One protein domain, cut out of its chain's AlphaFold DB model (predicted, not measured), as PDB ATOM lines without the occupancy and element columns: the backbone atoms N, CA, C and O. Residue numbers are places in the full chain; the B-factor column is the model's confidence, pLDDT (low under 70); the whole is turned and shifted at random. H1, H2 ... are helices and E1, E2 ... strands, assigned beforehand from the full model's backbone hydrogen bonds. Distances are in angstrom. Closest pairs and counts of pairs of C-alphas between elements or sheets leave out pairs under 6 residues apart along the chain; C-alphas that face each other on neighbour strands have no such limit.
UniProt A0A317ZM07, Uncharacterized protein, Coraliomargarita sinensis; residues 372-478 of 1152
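AT A GLANCE: This is residues 372 to 478 of the 1152 residues of an uncharacterized protein of Coraliomargarita sinensis (UniProt A0A317ZM07). A long, strongly twisted sheet of seven strands makes the larger wall, and a small sheet of three strands, E5 to E7, covers part of one face, so that the two are only partly face to face. H1 packs at the E2 end of the long sheet, and the loop around Gly 469, between E9 and E10, makes the far tip of the longest axis. The printed part has 107 residues, with E1, H1 and then E2 to E10 along it; the class is mostly strand, though under half of the residues are in named elements. The long sheet, in the order E1, E10, E9, E8, E4, E3, E2, is mixed, and E5, E6, E7 is antiparallel. The whole is compact, with a radius of gyration of the C-alphas of 13.5 A and spans of 43 by 31 by 25 A.

IN THESE COORDINATES: Find C-alpha 372 at (169.526, 130.579, 199.958), where E1, residues 372 to 375, begins. H1 runs from C-alpha 391 at (181.893, 134.744, 181.204) to residue 398, 10.3 A. Next come E2, 402 to 404, E3, 410 to 412, E4, 418 to 420, and E5, 426 to 428. E6, 433 to 438, is 15.8 A long and E7, 441 to 446, 16.9 A. After E8, 452 to 454, find E9, 460 to 464, 12.5 A, and E10, 473 to 477, 13.2 A, ending at (172.440, 127.414, 195.192).

HOW THE PARTS SIT: Start at edge strand E1, antiparallel to E10 at 149 degrees, with N 374 and O 474 2.8 A apart. E8, E9 and E10 form a meander, each strand the antiparallel neighbour of the one before, as do E2, E3, E4 and E5, E6, E7. E8 and E4 are parallel at 27 degrees, with N 454 and O 419 at 2.8 A. At the other edge, E2 and E3 form a hairpin, with N 403 and O 411 at 2.8 A. H1 is on this sheet at a height of 9.1 A, only just over E3 and E2, with 3 of its 8 C-alphas on each; its closest C-alphas to E2 are Val 395 and Val 404, 7.5 A. Every O i to N i+4 pair in H1 is within hydrogen-bond range. In the hairpin of E6 and E7, N 443 and O 436 are 2.8 A apart. Residues 377 to 378 pair, antiparallel, with residues 427 to 428 of E5. E5 and E8 are apart.

THE WHOLE: The farthest C-alphas are those of Ala 396 and Gly 469, 43.4 A. The printed part has no cut. The link from E1 to H1, 15 residues, is long. Mean pLDDT of the printed part is 92.1; look for low confidence, under 70, at residues 385 to 387.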
ATOM      1  N   TYR A 372     169.773 129.249 199.396       94.12
ATOM      2  CA  TYR A 372     169.526 130.579 199.958       94.12
ATOM      3  C   TYR A 372     168.296 131.233 199.323       94.12
ATOM      4  O   TYR A 372     168.159 131.245 198.102       94.12
ATOM      5  N   ASP A 373     167.442 131.858 200.135       92.56
ATOM      6  CA  ASP A 373     166.472 132.836 199.631       92.56
ATOM      7  C   ASP A 373     167.258 134.129 199.367       92.56
ATOM      8  O   ASP A 373     167.890 134.690 200.269       92.56
ATOM      9  N   LEU A 374     167.255 134.612 198.126       90.88
ATOM     10  CA  LEU A 374     167.975 135.813 197.678       90.88
ATOM     11  C   LEU A 374     167.073 137.055 197.637       90.88
ATOM     12  O   LEU A 374     167.553 138.168 197.438       90.88
ATOM     13  N   GLY A 375     165.770 136.893 197.875       88.00
ATOM     14  CA  GLY A 375     164.809 137.985 197.928       88.00
ATOM     15  C   GLY A 375     164.297 138.378 196.546       88.00
ATOM     16  O   GLY A 375     163.738 137.552 195.825       88.00
ATOM     17  N   GLU A 376     164.401 139.667 196.215       87.94
ATOM     18  CA  GLU A 376     163.810 140.262 195.002       87.94
ATOM     19  C   GLU A 376     164.845 140.954 194.091       87.94
ATOM     20  O   GLU A 376     164.479 141.381 192.997       87.94
ATOM     21  N   ASP A 377     166.094 141.100 194.542       88.81
ATOM     22  CA  ASP A 377     167.202 141.768 193.843       88.81
ATOM     23  C   ASP A 377     168.514 141.102 194.268       88.81
ATOM     24  O   ASP A 377     168.790 140.995 195.467       88.81
ATOM     25  N   PHE A 378     169.287 140.608 193.305       91.56
ATOM     26  CA  PHE A 378     170.499 139.847 193.570       91.56
ATOM     27  C   PHE A 378     171.620 140.184 192.590       91.56
ATOM     28  O   PHE A 378     171.415 140.242 191.380       91.56
ATOM     29  N   GLN A 379     172.827 140.318 193.133       90.25
ATOM     30  CA  GLN A 379     174.078 140.361 192.391       90.25
ATOM     31  C   GLN A 379     175.146 139.662 193.237       90.25
ATOM     32  O   GLN A 379     175.317 139.993 194.413       90.25
ATOM     33  N   LEU A 380     175.853 138.687 192.662       86.69
ATOM     34  CA  LEU A 380     176.744 137.801 193.423       86.69
ATOM     35  C   LEU A 380     177.869 138.562 194.140       86.69
ATOM     36  O   LEU A 380     178.170 138.260 195.294       86.69
ATOM     37  N   SER A 381     178.430 139.588 193.494       81.56
ATOM     38  CA  SER A 381     179.531 140.413 194.015       81.56
ATOM     39  C   SER A 381     179.212 141.138 195.330       81.56
ATOM     40  O   SER A 381     180.122 141.491 196.077       81.56
ATOM     41  N   GLN A 382     177.929 141.322 195.660       78.88
ATOM     42  CA  GLN A 382     177.501 141.906 196.939       78.88
ATOM     43  C   GLN A 382     177.665 140.936 198.121       78.88
ATOM     44  O   GLN A 382     177.697 141.370 199.273       78.88
ATOM     45  N   TYR A 383     177.766 139.632 197.844       76.69
ATOM     46  CA  TYR A 383     177.844 138.564 198.844       76.69
ATOM     47  C   TYR A 383     179.183 137.815 198.800       76.69
ATOM     48  O   TYR A 383     179.679 137.393 199.845       76.69
ATOM     49  N   PHE A 384     179.783 137.697 197.614       71.62
ATOM     50  CA  PHE A 384     181.088 137.084 197.379       71.62
ATOM     51  C   PHE A 384     182.012 138.124 196.726       71.62
ATOM     52  O   PHE A 384     181.907 138.361 195.525       71.62
ATOM     53  N   PRO A 385     182.901 138.783 197.498       56.84
ATOM     54  CA  PRO A 385     183.659 139.947 197.028       56.84
ATOM     55  C   PRO A 385     184.717 139.624 195.962       56.84
ATOM     56  O   PRO A 385     185.222 140.540 195.321       56.84
ATOM     57  N   ILE A 386     185.061 138.347 195.773       59.56
ATOM     58  CA  ILE A 386     185.982 137.892 194.732       59.56
ATOM     59  C   ILE A 386     185.231 136.884 193.862       59.56
ATOM     60  O   ILE A 386     184.860 135.812 194.337       59.56
ATOM     61  N   VAL A 387     185.010 137.250 192.599       66.81
ATOM     62  CA  VAL A 387     184.579 136.339 191.534       66.81
ATOM     63  C   VAL A 387     185.751 136.236 190.567       66.81
ATOM     64  O   VAL A 387     186.084 137.188 189.871       66.81
ATOM     65  N   ASP A 388     186.436 135.102 190.590       75.94
ATOM     66  CA  ASP A 388     187.711 134.852 189.908       75.94
ATOM     67  C   ASP A 388     187.543 134.136 188.551       75.94
ATOM     68  O   ASP A 388     188.522 133.705 187.942       75.94
ATOM     69  N   GLN A 389     186.307 134.027 188.052       87.44
ATOM     70  CA  GLN A 389     185.993 133.552 186.703       87.44
ATOM     71  C   GLN A 389     185.038 134.508 185.999       87.44
ATOM     72  O   GLN A 389     184.058 134.957 186.588       87.44
ATOM     73  N   THR A 390     185.320 134.765 184.724       92.62
ATOM     74  CA  THR A 390     184.508 135.607 183.846       92.62
ATOM     75  C   THR A 390     183.713 134.767 182.854       92.62
ATOM     76  O   THR A 390     184.066 133.615 182.572       92.62
ATOM     77  N   PHE A 391     182.665 135.352 182.284       95.44
ATOM     78  CA  PHE A 391     181.893 134.744 181.204       95.44
ATOM     79  C   PHE A 391     182.764 134.372 180.000       95.44
ATOM     80  O   PHE A 391     182.654 133.260 179.494       95.44
ATOM     81  N   ASP A 392     183.705 135.230 179.603       94.38
ATOM     82  CA  ASP A 392     184.649 134.918 178.522       94.38
ATOM     83  C   ASP A 392     185.480 133.663 178.831       94.38
ATOM     84  O   ASP A 392     185.727 132.835 177.954       94.38
ATOM     85  N   GLY A 393     185.859 133.470 180.100       93.25
ATOM     86  CA  GLY A 393     186.531 132.255 180.560       93.25
ATOM     87  C   GLY A 393     185.643 131.007 180.493       93.25
ATOM     88  O   GLY A 393     186.145 129.916 180.216       93.25
ATOM     89  N   VAL A 394     184.332 131.150 180.720       94.56
ATOM     90  CA  VAL A 394     183.339 130.079 180.504       94.56
ATOM     91  C   VAL A 394     183.244 129.752 179.016       94.56
ATOM     92  O   VAL A 394     183.412 128.595 178.638       94.56
ATOM     93  N   VAL A 395     183.056 130.762 178.164       95.69
ATOM     94  CA  VAL A 395     182.961 130.590 176.708       95.69
ATOM     95  C   VAL A 395     184.197 129.879 176.165       95.69
ATOM     96  O   VAL A 395     184.066 128.879 175.466       95.69
ATOM     97  N   ALA A 396     185.393 130.318 176.557       94.00
ATOM     98  CA  ALA A 396     186.644 129.713 176.106       94.00
ATOM     99  C   ALA A 396     186.775 128.221 176.472       94.00
ATOM    100  O   ALA A 396     187.420 127.474 175.741       94.00
ATOM    101  N   ARG A 397     186.182 127.776 177.590       92.69
ATOM    102  CA  ARG A 397     186.261 126.380 178.062       92.69
ATOM    103  C   ARG A 397     185.121 125.489 177.581       92.69
ATOM    104  O   ARG A 397     185.314 124.277 177.523       92.69
ATOM    105  N   TYR A 398     183.950 126.061 177.303       94.94
ATOM    106  CA  TYR A 398     182.709 125.303 177.108       94.94
ATOM    107  C   TYR A 398     181.950 125.670 175.827       94.94
ATOM    108  O   TYR A 398     180.779 125.319 175.715       94.94
ATOM    109  N   ILE A 399     182.583 126.329 174.847       93.81
ATOM    110  CA  ILE A 399     181.954 126.696 173.559       93.81
ATOM    111  C   ILE A 399     181.265 125.514 172.849       93.81
ATOM    112  O   ILE A 399     180.249 125.676 172.172       93.81
ATOM    113  N   ASP A 400     181.772 124.298 173.047       93.19
ATOM    114  CA  ASP A 400     181.186 123.093 172.465       93.19
ATOM    115  C   ASP A 400     179.874 122.681 173.142       93.19
ATOM    116  O   ASP A 400     179.032 122.071 172.485       93.19
ATOM    117  N   LEU A 401     179.646 123.079 174.398       94.88
ATOM    118  CA  LEU A 401     178.456 122.748 175.193       94.88
ATOM    119  C   LEU A 401     177.407 123.869 175.246       94.88
ATOM    120  O   LEU A 401     176.277 123.619 175.659       94.88
ATOM    121  N   ILE A 402     177.763 125.090 174.844       97.06
ATOM    122  CA  ILE A 402     176.900 126.268 174.991       97.06
ATOM    123  C   ILE A 402     176.736 127.020 173.669       97.06
ATOM    124  O   ILE A 402     177.659 127.092 172.859       97.06
ATOM    125  N   ASP A 403     175.571 127.628 173.475       98.12
ATOM    126  CA  ASP A 403     175.259 128.520 172.361       98.12
ATOM    127  C   ASP A 403     175.322 129.975 172.827       98.12
ATOM    128  O   ASP A 403     174.406 130.488 173.482       98.12
ATOM    129  N   VAL A 404     176.425 130.648 172.489       98.00
ATOM    130  CA  VAL A 404     176.680 132.045 172.862       98.00
ATOM    131  C   VAL A 404     175.785 132.990 172.066       98.00
ATOM    132  O   VAL A 404     175.729 132.937 170.838       98.00
ATOM    133  N   GLN A 405     175.122 133.893 172.778       97.69
ATOM    134  CA  GLN A 405     174.182 134.859 172.228       97.69
ATOM    135  C   GLN A 405     174.848 136.233 172.022       97.69
ATOM    136  O   GLN A 405     175.759 136.601 172.781       97.69
ATOM    137  N   PRO A 406     174.406 137.028 171.027       94.31
ATOM    138  CA  PRO A 406     174.984 138.342 170.727       94.31
ATOM    139  C   PRO A 406     175.019 139.300 171.925       94.31
ATOM    140  O   PRO A 406     175.972 140.067 172.071       94.31
ATOM    141  N   GLU A 407     174.034 139.212 172.816       94.56
ATOM    142  CA  GLU A 407     173.892 140.045 174.013       94.56
ATOM    143  C   GLU A 407     174.910 139.691 175.118       94.56
ATOM    144  O   GLU A 407     175.048 140.430 176.087       94.56
ATOM    145  N   GLY A 408     175.686 138.606 174.980       95.06
ATOM    146  CA  GLY A 408     176.724 138.222 175.952       95.06
ATOM    147  C   GLY A 408     176.241 137.328 177.086       95.06
ATOM    148  O   GLY A 408     176.694 137.477 178.210       95.06
ATOM    149  N   TYR A 409     175.338 136.405 176.784       97.81
ATOM    150  CA  TYR A 409     174.991 135.265 177.631       97.81
ATOM    151  C   TYR A 409     175.049 133.997 176.769       97.81
ATOM    152  O   TYR A 409     175.280 134.090 175.561       97.81
ATOM    153  N   ALA A 410     174.875 132.814 177.347       98.31
ATOM    154  CA  ALA A 410     174.804 131.577 176.573       98.31
ATOM    155  C   ALA A 410     173.673 130.667 177.048       98.31
ATOM    156  O   ALA A 410     173.241 130.735 178.198       98.31
ATOM    157  N   ILE A 411     173.203 129.814 176.147       98.56
ATOM    158  CA  ILE A 411     172.187 128.794 176.417       98.56
ATOM    159  C   ILE A 411     172.872 127.434 176.360       98.56
ATOM    160  O   ILE A 411     173.697 127.200 175.479       98.56
ATOM    161  N   ASP A 412     172.575 126.548 177.299       98.25
ATOM    162  CA  ASP A 412     173.099 125.187 177.256       98.25
ATOM    163  C   ASP A 412     172.513 124.404 176.068       98.25
ATOM    164  O   ASP A 412     171.303 124.431 175.828       98.25
ATOM    165  N   LYS A 413     173.366 123.695 175.318       97.38
ATOM    166  CA  LYS A 413     172.936 122.931 174.135       97.38
ATOM    167  C   LYS A 413     172.128 121.684 174.487       97.38
ATOM    168  O   LYS A 413     171.356 121.220 173.649       97.38
ATOM    169  N   LYS A 414     172.318 121.116 175.685       95.69
ATOM    170  CA  LYS A 414     171.601 119.913 176.132       95.69
ATOM    171  C   LYS A 414     170.273 120.279 176.790       95.69
ATOM    172  O   LYS A 414     169.264 119.644 176.500       95.69
ATOM    173  N   TYR A 415     170.264 121.309 177.637       96.81
ATOM    174  CA  TYR A 415     169.068 121.759 178.359       96.81
ATOM    175  C   TYR A 415     168.838 123.260 178.166       96.81
ATOM    176  O   TYR A 415     169.401 124.089 178.874       96.81
ATOM    177  N   SER A 416     167.967 123.619 177.220       96.88
ATOM    178  CA  SER A 416     167.738 125.019 176.804       96.88
ATOM    179  C   SER A 416     167.236 125.976 177.901       96.88
ATOM    180  O   SER A 416     167.194 127.193 177.708       96.88
ATOM    181  N   ASP A 417     166.832 125.443 179.049       97.12
ATOM    182  CA  ASP A 417     166.402 126.174 180.233       97.12
ATOM    183  C   ASP A 417     167.545 126.451 181.236       97.12
ATOM    184  O   ASP A 417     167.333 127.151 182.230       97.12
ATOM    185  N   ILE A 418     168.764 125.975 180.957       98.50
ATOM    186  CA  ILE A 418     170.002 126.365 181.645       98.50
ATOM    187  C   ILE A 418     170.653 127.520 180.874       98.50
ATOM    188  O   ILE A 418     171.036 127.387 179.709       98.50
ATOM    189  N   ILE A 419     170.785 128.670 181.536       98.62
ATOM    190  CA  ILE A 419     171.246 129.922 180.926       98.62
ATOM    191  C   ILE A 419     172.498 130.419 181.653       98.62
ATOM    192  O   ILE A 419     172.435 130.777 182.827       98.62
ATOM    193  N   TYR A 420     173.629 130.493 180.957       98.50
ATOM    194  CA  TYR A 420     174.879 131.027 181.499       98.50
ATOM    195  C   TYR A 420     174.911 132.546 181.335       98.50
ATOM    196  O   TYR A 420     174.791 133.048 180.217       98.50
ATOM    197  N   ILE A 421     175.082 133.275 182.435       98.06
ATOM    198  CA  ILE A 421     175.046 134.745 182.471       98.06
ATOM    199  C   ILE A 421     176.380 135.328 182.972       98.06
ATOM    200  O   ILE A 421     177.110 134.624 183.671       98.06
ATOM    201  N   PRO A 422     176.712 136.594 182.656       96.19
ATOM    202  CA  PRO A 422     177.952 137.226 183.113       96.19
ATOM    203  C   PRO A 422     178.083 137.430 184.619       96.19
ATOM    204  O   PRO A 422     177.090 137.561 185.334       96.19
ATOM    205  N   GLU A 423     179.323 137.497 185.096       92.69
ATOM    206  CA  GLU A 423     179.697 137.648 186.506       92.69
ATOM    207  C   GLU A 423     179.160 138.923 187.175       92.69
ATOM    208  O   GLU A 423     178.937 138.931 188.387       92.69
ATOM    209  N   ASP A 424     178.924 139.988 186.405       91.44
ATOM    210  CA  ASP A 424     178.398 141.273 186.870       91.44
ATOM    211  C   ASP A 424     176.863 141.354 186.815       91.44
ATOM    212  O   ASP A 424     176.295 142.377 187.211       91.44
ATOM    213  N   SER A 425     176.185 140.278 186.401       95.50
ATOM    214  CA  SER A 425     174.730 140.241 186.239       95.50
ATOM    215  C   SER A 425     173.972 140.595 187.517       95.50
ATOM    216  O   SER A 425     174.177 140.006 188.584       95.50
ATOM    217  N   ARG A 426     173.007 141.505 187.379       95.75
ATOM    218  CA  ARG A 426     172.002 141.839 188.389       95.75
ATOM    219  C   ARG A 426     170.655 141.241 187.998       95.75
ATOM    220  O   ARG A 426     170.202 141.416 186.871       95.75
ATOM    221  N   ILE A 427     170.018 140.542 188.931       96.62
ATOM    222  CA  ILE A 427     168.764 139.809 188.731       96.62
ATOM    223  C   ILE A 427     167.672 140.470 189.574       96.62
ATOM    224  O   ILE A 427     167.750 140.473 190.801       96.62
ATOM    225  N   GLU A 428     166.634 141.002 188.928       94.19
ATOM    226  CA  GLU A 428     165.529 141.722 189.567       94.19
ATOM    227  C   GLU A 428     164.183 141.015 189.347       94.19
ATOM    228  O   GLU A 428     163.657 140.936 188.231       94.19
ATOM    229  N   LEU A 429     163.558 140.576 190.440       91.62
ATOM    230  CA  LEU A 429     162.288 139.848 190.416       91.62
ATOM    231  C   LEU A 429     161.102 140.730 190.011       91.62
ATOM    232  O   LEU A 429     160.272 140.329 189.200       91.62
ATOM    233  N   ASN A 430     161.005 141.933 190.586       86.88
ATOM    234  CA  ASN A 430     159.831 142.802 190.424       86.88
ATOM    235  C   ASN A 430     159.636 143.252 188.970       86.88
ATOM    236  O   ASN A 430     158.506 143.320 188.491       86.88
ATOM    237  N   ASN A 431     160.741 143.527 188.276       91.06
ATOM    238  CA  ASN A 431     160.735 143.923 186.870       91.06
ATOM    239  C   ASN A 431     160.880 142.719 185.927       91.06
ATOM    240  O   ASN A 431     160.742 142.890 184.717       91.06
ATOM    241  N   GLN A 432     161.165 141.530 186.471       95.56
ATOM    242  CA  GLN A 432     161.522 140.312 185.743       95.56
ATOM    243  C   GLN A 432     162.661 140.536 184.738       95.56
ATOM    244  O   GLN A 432     162.551 140.179 183.562       95.56
ATOM    245  N   LYS A 433     163.758 141.141 185.198       96.94
ATOM    246  CA  LYS A 433     164.904 141.496 184.353       96.94
ATOM    247  C   LYS A 433     166.202 140.947 184.913       96.94
ATOM    248  O   LYS A 433     166.401 140.920 186.124       96.94
ATOM    249  N   ILE A 434     167.083 140.561 184.004       98.19
ATOM    250  CA  ILE A 434     168.495 140.312 184.270       98.19
ATOM    251  C   ILE A 434     169.276 141.302 183.413       98.19
ATOM    252  O   ILE A 434     168.957 141.456 182.232       98.19
ATOM    253  N   THR A 435     170.237 142.002 184.009       97.88
ATOM    254  CA  THR A 435     171.006 143.072 183.358       97.88
ATOM    255  C   THR A 435     172.495 142.949 183.655       97.88
ATOM    256  O   THR A 435     172.856 142.666 184.796       97.88
ATOM    257  N   TRP A 436     173.343 143.217 182.665       96.44
ATOM    258  CA  TRP A 436     174.810 143.258 182.783       96.44
ATOM    259  C   TRP A 436     175.395 144.256 181.780       96.44
ATOM    260  O   TRP A 436     174.669 144.786 180.934       96.44
ATOM    261  N   THR A 437     176.702 144.509 181.852       94.38
ATOM    262  CA  THR A 437     177.391 145.382 180.891       94.38
ATOM    263  C   THR A 437     178.208 144.562 179.897       94.38
ATOM    264  O   THR A 437     179.033 143.744 180.287       94.38
ATOM    265  N   LYS A 438     178.043 144.828 178.598       91.25
ATOM    266  CA  LYS A 438     178.897 144.284 177.532       91.25
ATOM    267  C   LYS A 438     179.380 145.414 176.632       91.25
ATOM    268  O   LYS A 438     178.565 146.194 176.150       91.25
ATOM    269  N   ASP A 439     180.692 145.521 176.422       89.75
ATOM    270  CA  ASP A 439     181.316 146.566 175.590       89.75
ATOM    271  C   ASP A 439     180.873 148.000 175.961       89.75
ATOM    272  O   ASP A 439     180.725 148.878 175.112       89.75
ATOM    273  N   GLY A 440     180.623 148.240 177.254       89.12
ATOM    274  CA  GLY A 440     180.134 149.523 177.776       89.12
ATOM    275  C   GLY A 440     178.639 149.794 177.554       89.12
ATOM    276  O   GLY A 440     178.168 150.876 177.902       89.12
ATOM    277  N   VAL A 441     177.887 148.836 177.003       93.50
ATOM    278  CA  VAL A 441     176.436 148.917 176.777       93.50
ATOM    279  C   VAL A 441     175.705 147.987 177.747       93.50
ATOM    280  O   VAL A 441     176.077 146.826 177.904       93.50
ATOM    281  N   GLU A 442     174.646 148.490 178.387       95.62
ATOM    282  CA  GLU A 442     173.764 147.670 179.222       95.62
ATOM    283  C   GLU A 442     172.969 146.692 178.345       95.62
ATOM    284  O   GLU A 442     172.294 147.089 177.391       95.62
ATOM    285  N   GLN A 443     173.056 145.410 178.676       97.81
ATOM    286  CA  GLN A 443     172.326 144.321 178.037       97.81
ATOM    287  C   GLN A 443     171.246 143.806 178.983       97.81
ATOM    288  O   GLN A 443     171.359 143.939 180.205       97.81
ATOM    289  N   THR A 444     170.182 143.213 178.436       97.44
ATOM    290  CA  THR A 444     169.093 142.683 179.259       97.44
ATOM    291  C   THR A 444     168.424 141.451 178.667       97.44
ATOM    292  O   THR A 444     168.177 141.379 177.465       97.44
ATOM    293  N   ILE A 445     168.060 140.509 179.539       98.00
ATOM    294  CA  ILE A 445     167.141 139.405 179.233       98.00
ATOM    295  C   ILE A 445     166.025 139.340 180.274       98.00
ATOM    296  O   ILE A 445     166.114 139.895 181.375       98.00
ATOM    297  N   LYS A 446     164.949 138.634 179.925       97.62
ATOM    298  CA  LYS A 446     163.808 138.424 180.815       97.62
ATOM    299  C   LYS A 446     164.101 137.321 181.838       97.62
ATOM    300  O   LYS A 446     164.557 136.237 181.471       97.62
ATOM    301  N   LEU A 447     163.778 137.586 183.102       97.69
ATOM    302  CA  LEU A 447     163.727 136.576 184.160       97.69
ATOM    303  C   LEU A 447     162.440 135.755 184.011       97.69
ATOM    304  O   LEU A 447     161.347 136.324 183.973       97.69
ATOM    305  N   LEU A 448     162.561 134.433 183.931       96.75
ATOM    306  CA  LEU A 448     161.443 133.513 183.740       96.75
ATOM    307  C   LEU A 448     161.475 132.394 184.794       96.75
ATOM    308  O   LEU A 448     162.563 132.015 185.233       96.75
ATOM    309  N   PRO A 449     160.305 131.868 185.208       94.56
ATOM    310  CA  PRO A 449     160.245 130.618 185.963       94.56
ATOM    311  C   PRO A 449     160.727 129.446 185.096       94.56
ATOM    312  O   PRO A 449     160.827 129.585 183.876       94.56
ATOM    313  N   GLU A 450     161.007 128.302 185.730       94.25
ATOM    314  CA  GLU A 450     161.434 127.062 185.048       94.25
ATOM    315  C   GLU A 450     162.736 127.218 184.243       94.25
ATOM    316  O   GLU A 450     163.005 126.459 183.321       94.25
ATOM    317  N   ARG A 451     163.555 128.217 184.588       97.56
ATOM    318  CA  ARG A 451     164.909 128.400 184.062       97.56
ATOM    319  C   ARG A 451     165.898 128.536 185.204       97.56
ATOM    320  O   ARG A 451     165.595 129.189 186.207       97.56
ATOM    321  N   THR A 452     167.091 127.986 185.009       98.38
ATOM    322  CA  THR A 452     168.202 128.132 185.952       98.38
ATOM    323  C   THR A 452     169.287 129.001 185.336       98.38
ATOM    324  O   THR A 452     169.846 128.684 184.287       98.38
ATOM    325  N   TYR A 453     169.598 130.107 186.004       98.50
ATOM    326  CA  TYR A 453     170.628 131.047 185.582       98.50
ATOM    327  C   TYR A 453     171.936 130.725 186.302       98.50
ATOM    328  O   TYR A 453     171.989 130.742 187.532       98.50
ATOM    329  N   VAL A 454     172.986 130.414 185.547       98.00
ATOM    330  CA  VAL A 454     174.278 129.955 186.066       98.00
ATOM    331  C   VAL A 454     175.321 131.047 185.864       98.00
ATOM    332  O   VAL A 454     175.590 131.475 184.742       98.00
ATOM    333  N   LEU A 455     175.906 131.512 186.961       96.81
ATOM    334  CA  LEU A 455     177.002 132.481 186.946       96.81
ATOM    335  C   LEU A 455     178.337 131.784 186.641       96.81
ATOM    336  O   LEU A 455     178.454 130.576 186.865       96.81
ATOM    337  N   PRO A 456     179.389 132.515 186.226       95.38
ATOM    338  CA  PRO A 456     180.674 131.909 185.878       95.38
ATOM    339  C   PRO A 456     181.339 131.155 187.034       95.38
ATOM    340  O   PRO A 456     182.103 130.229 186.806       95.38
ATOM    341  N   SER A 457     181.005 131.492 188.283       93.44
ATOM    342  CA  SER A 457     181.433 130.762 189.482       93.44
ATOM    343  C   SER A 457     180.782 129.380 189.651       93.44
ATOM    344  O   SER A 457     181.154 128.649 190.567       93.44
ATOM    345  N   GLY A 458     179.789 129.040 188.822       94.88
ATOM    346  CA  GLY A 458     178.913 127.875 188.966       94.88
ATOM    347  C   GLY A 458     177.737 128.093 189.926       94.88
ATOM    348  O   GLY A 458     176.966 127.167 190.175       94.88
ATOM    349  N   TYR A 459     177.590 129.296 190.494       96.12
ATOM    350  CA  TYR A 459     176.456 129.635 191.355       96.12
ATOM    351  C   TYR A 459     175.163 129.675 190.533       96.12
ATOM    352  O   TYR A 459     175.113 130.315 189.481       96.12
ATOM    353  N   LYS A 460     174.116 129.015 191.027       97.56
ATOM    354  CA  LYS A 460     172.832 128.869 190.330       97.56
ATOM    355  C   LYS A 460     171.801 129.812 190.934       97.56
ATOM    356  O   LYS A 460     171.758 129.939 192.156       97.56
ATOM    357  N   VAL A 461     170.963 130.433 190.108       97.94
ATOM    358  CA  VAL A 461     169.857 131.303 190.533       97.94
ATOM    359  C   VAL A 461     168.570 130.924 189.808       97.94
ATOM    360  O   VAL A 461     168.570 130.736 188.594       97.94
ATOM    361  N   GLU A 462     167.466 130.858 190.546       97.44
ATOM    362  CA  GLU A 462     166.149 130.463 190.042       97.44
ATOM    363  C   GLU A 462     165.054 131.404 190.551       97.44
ATOM    364  O   GLU A 462     165.141 131.958 191.650       97.44
ATOM    365  N   MET A 463     163.994 131.564 189.757       95.38
ATOM    366  CA  MET A 463     162.763 132.235 190.171       95.38
ATOM    367  C   MET A 463     161.740 131.181 190.599       95.38
ATOM    368  O   MET A 463     161.221 130.448 189.759       95.38
ATOM    369  N   VAL A 464     161.413 131.130 191.893       93.31
ATOM    370  CA  VAL A 464     160.528 130.098 192.459       93.31
ATOM    371  C   VAL A 464     159.374 130.696 193.256       93.31
ATOM    372  O   VAL A 464     159.485 131.768 193.865       93.31
ATOM    373  N   LYS A 465     158.250 129.977 193.287       89.12
ATOM    374  CA  LYS A 465     157.161 130.219 194.234       89.12
ATOM    375  C   LYS A 465     157.308 129.212 195.384       89.12
ATOM    376  O   LYS A 465     156.958 128.052 195.207       89.12
ATOM    377  N   PRO A 466     157.828 129.625 196.554       80.50
ATOM    378  CA  PRO A 466     158.347 128.698 197.564       80.50
ATOM    379  C   PRO A 466     157.269 127.885 198.291       80.50
ATOM    380  O   PRO A 466     157.572 126.853 198.873       80.50
ATOM    381  N   ALA A 467     156.030 128.376 198.322       76.31
ATOM    382  CA  ALA A 467     154.869 127.664 198.840       76.31
ATOM    383  C   ALA A 467     153.583 128.319 198.317       76.31
ATOM    384  O   ALA A 467     153.593 129.470 197.855       76.31
ATOM    385  N   GLU A 468     152.461 127.613 198.438       74.38
ATOM    386  CA  GLU A 468     151.144 128.190 198.197       74.38
ATOM    387  C   GLU A 468     150.906 129.417 199.101       74.38
ATOM    388  O   GLU A 468     151.403 129.503 200.223       74.38
ATOM    389  N   GLY A 469     150.231 130.440 198.572       73.81
ATOM    390  CA  GLY A 469     150.010 131.712 199.275       73.81
ATOM    391  C   GLY A 469     151.245 132.615 199.445       73.81
ATOM    392  O   GLY A 469     151.085 133.794 199.765       73.81
ATOM    393  N   ARG A 470     152.474 132.136 199.194       77.81
ATOM    394  CA  ARG A 470     153.693 132.966 199.263       77.81
ATOM    395  C   ARG A 470     153.986 133.686 197.944       77.81
ATOM    396  O   ARG A 470     153.573 133.271 196.861       77.81
ATOM    397  N   ARG A 471     154.726 134.797 198.051       83.31
ATOM    398  CA  ARG A 471     155.243 135.556 196.901       83.31
ATOM    399  C   ARG A 471     156.390 134.808 196.230       83.31
ATOM    400  O   ARG A 471     157.127 134.093 196.901       83.31
ATOM    401  N   TRP A 472     156.564 135.062 194.937       89.94
ATOM    402  CA  TRP A 472     157.759 134.667 194.199       89.94
ATOM    403  C   TRP A 472     159.031 135.220 194.853       89.94
ATOM    404  O   TRP A 472     159.012 136.292 195.482       89.94
ATOM    405  N   ARG A 473     160.125 134.474 194.711       90.94
ATOM    406  CA  ARG A 473     161.454 134.794 195.235       90.94
ATOM    407  C   ARG A 473     162.532 134.353 194.257       90.94
ATOM    408  O   ARG A 473     162.322 133.427 193.475       90.94
ATOM    409  N   LEU A 474     163.678 135.017 194.339       95.19
ATOM    410  CA  LEU A 474     164.929 134.501 193.806       95.19
ATOM    411  C   LEU A 474     165.520 133.526 194.825       95.19
ATOM    412  O   LEU A 474     165.603 133.857 196.009       95.19
ATOM    413  N   VAL A 475     165.929 132.348 194.375       96.19
ATOM    414  CA  VAL A 475     166.638 131.349 195.183       96.19
ATOM    415  C   VAL A 475     167.982 131.068 194.544       96.19
ATOM    416  O   VAL A 475     168.104 131.084 193.323       96.19
ATOM    417  N   GLY A 476     168.997 130.864 195.376       96.12
ATOM    418  CA  GLY A 476     170.350 130.578 194.937       96.12
ATOM    419  C   GLY A 476     170.895 129.294 195.522       96.12
ATOM    420  O   GLY A 476     170.609 128.984 196.678       96.12
ATOM    421  N   TYR A 477     171.733 128.608 194.749       96.88
ATOM    422  CA  TYR A 477     172.440 127.414 195.192       96.88
ATOM    423  C   TYR A 477     173.936 127.517 194.926       96.88
ATOM    424  O   TYR A 477     174.363 127.989 193.866       96.88
ATOM    425  N   THR A 478     174.737 127.027 195.874       94.81
ATOM    426  CA  THR A 478     176.195 126.964 195.721       94.81
ATOM    427  C   THR A 478     176.608 126.085 194.542       94.81
ATOM    428  O   THR A 478     175.871 125.204 194.087       94.81
TER     429      THR A 478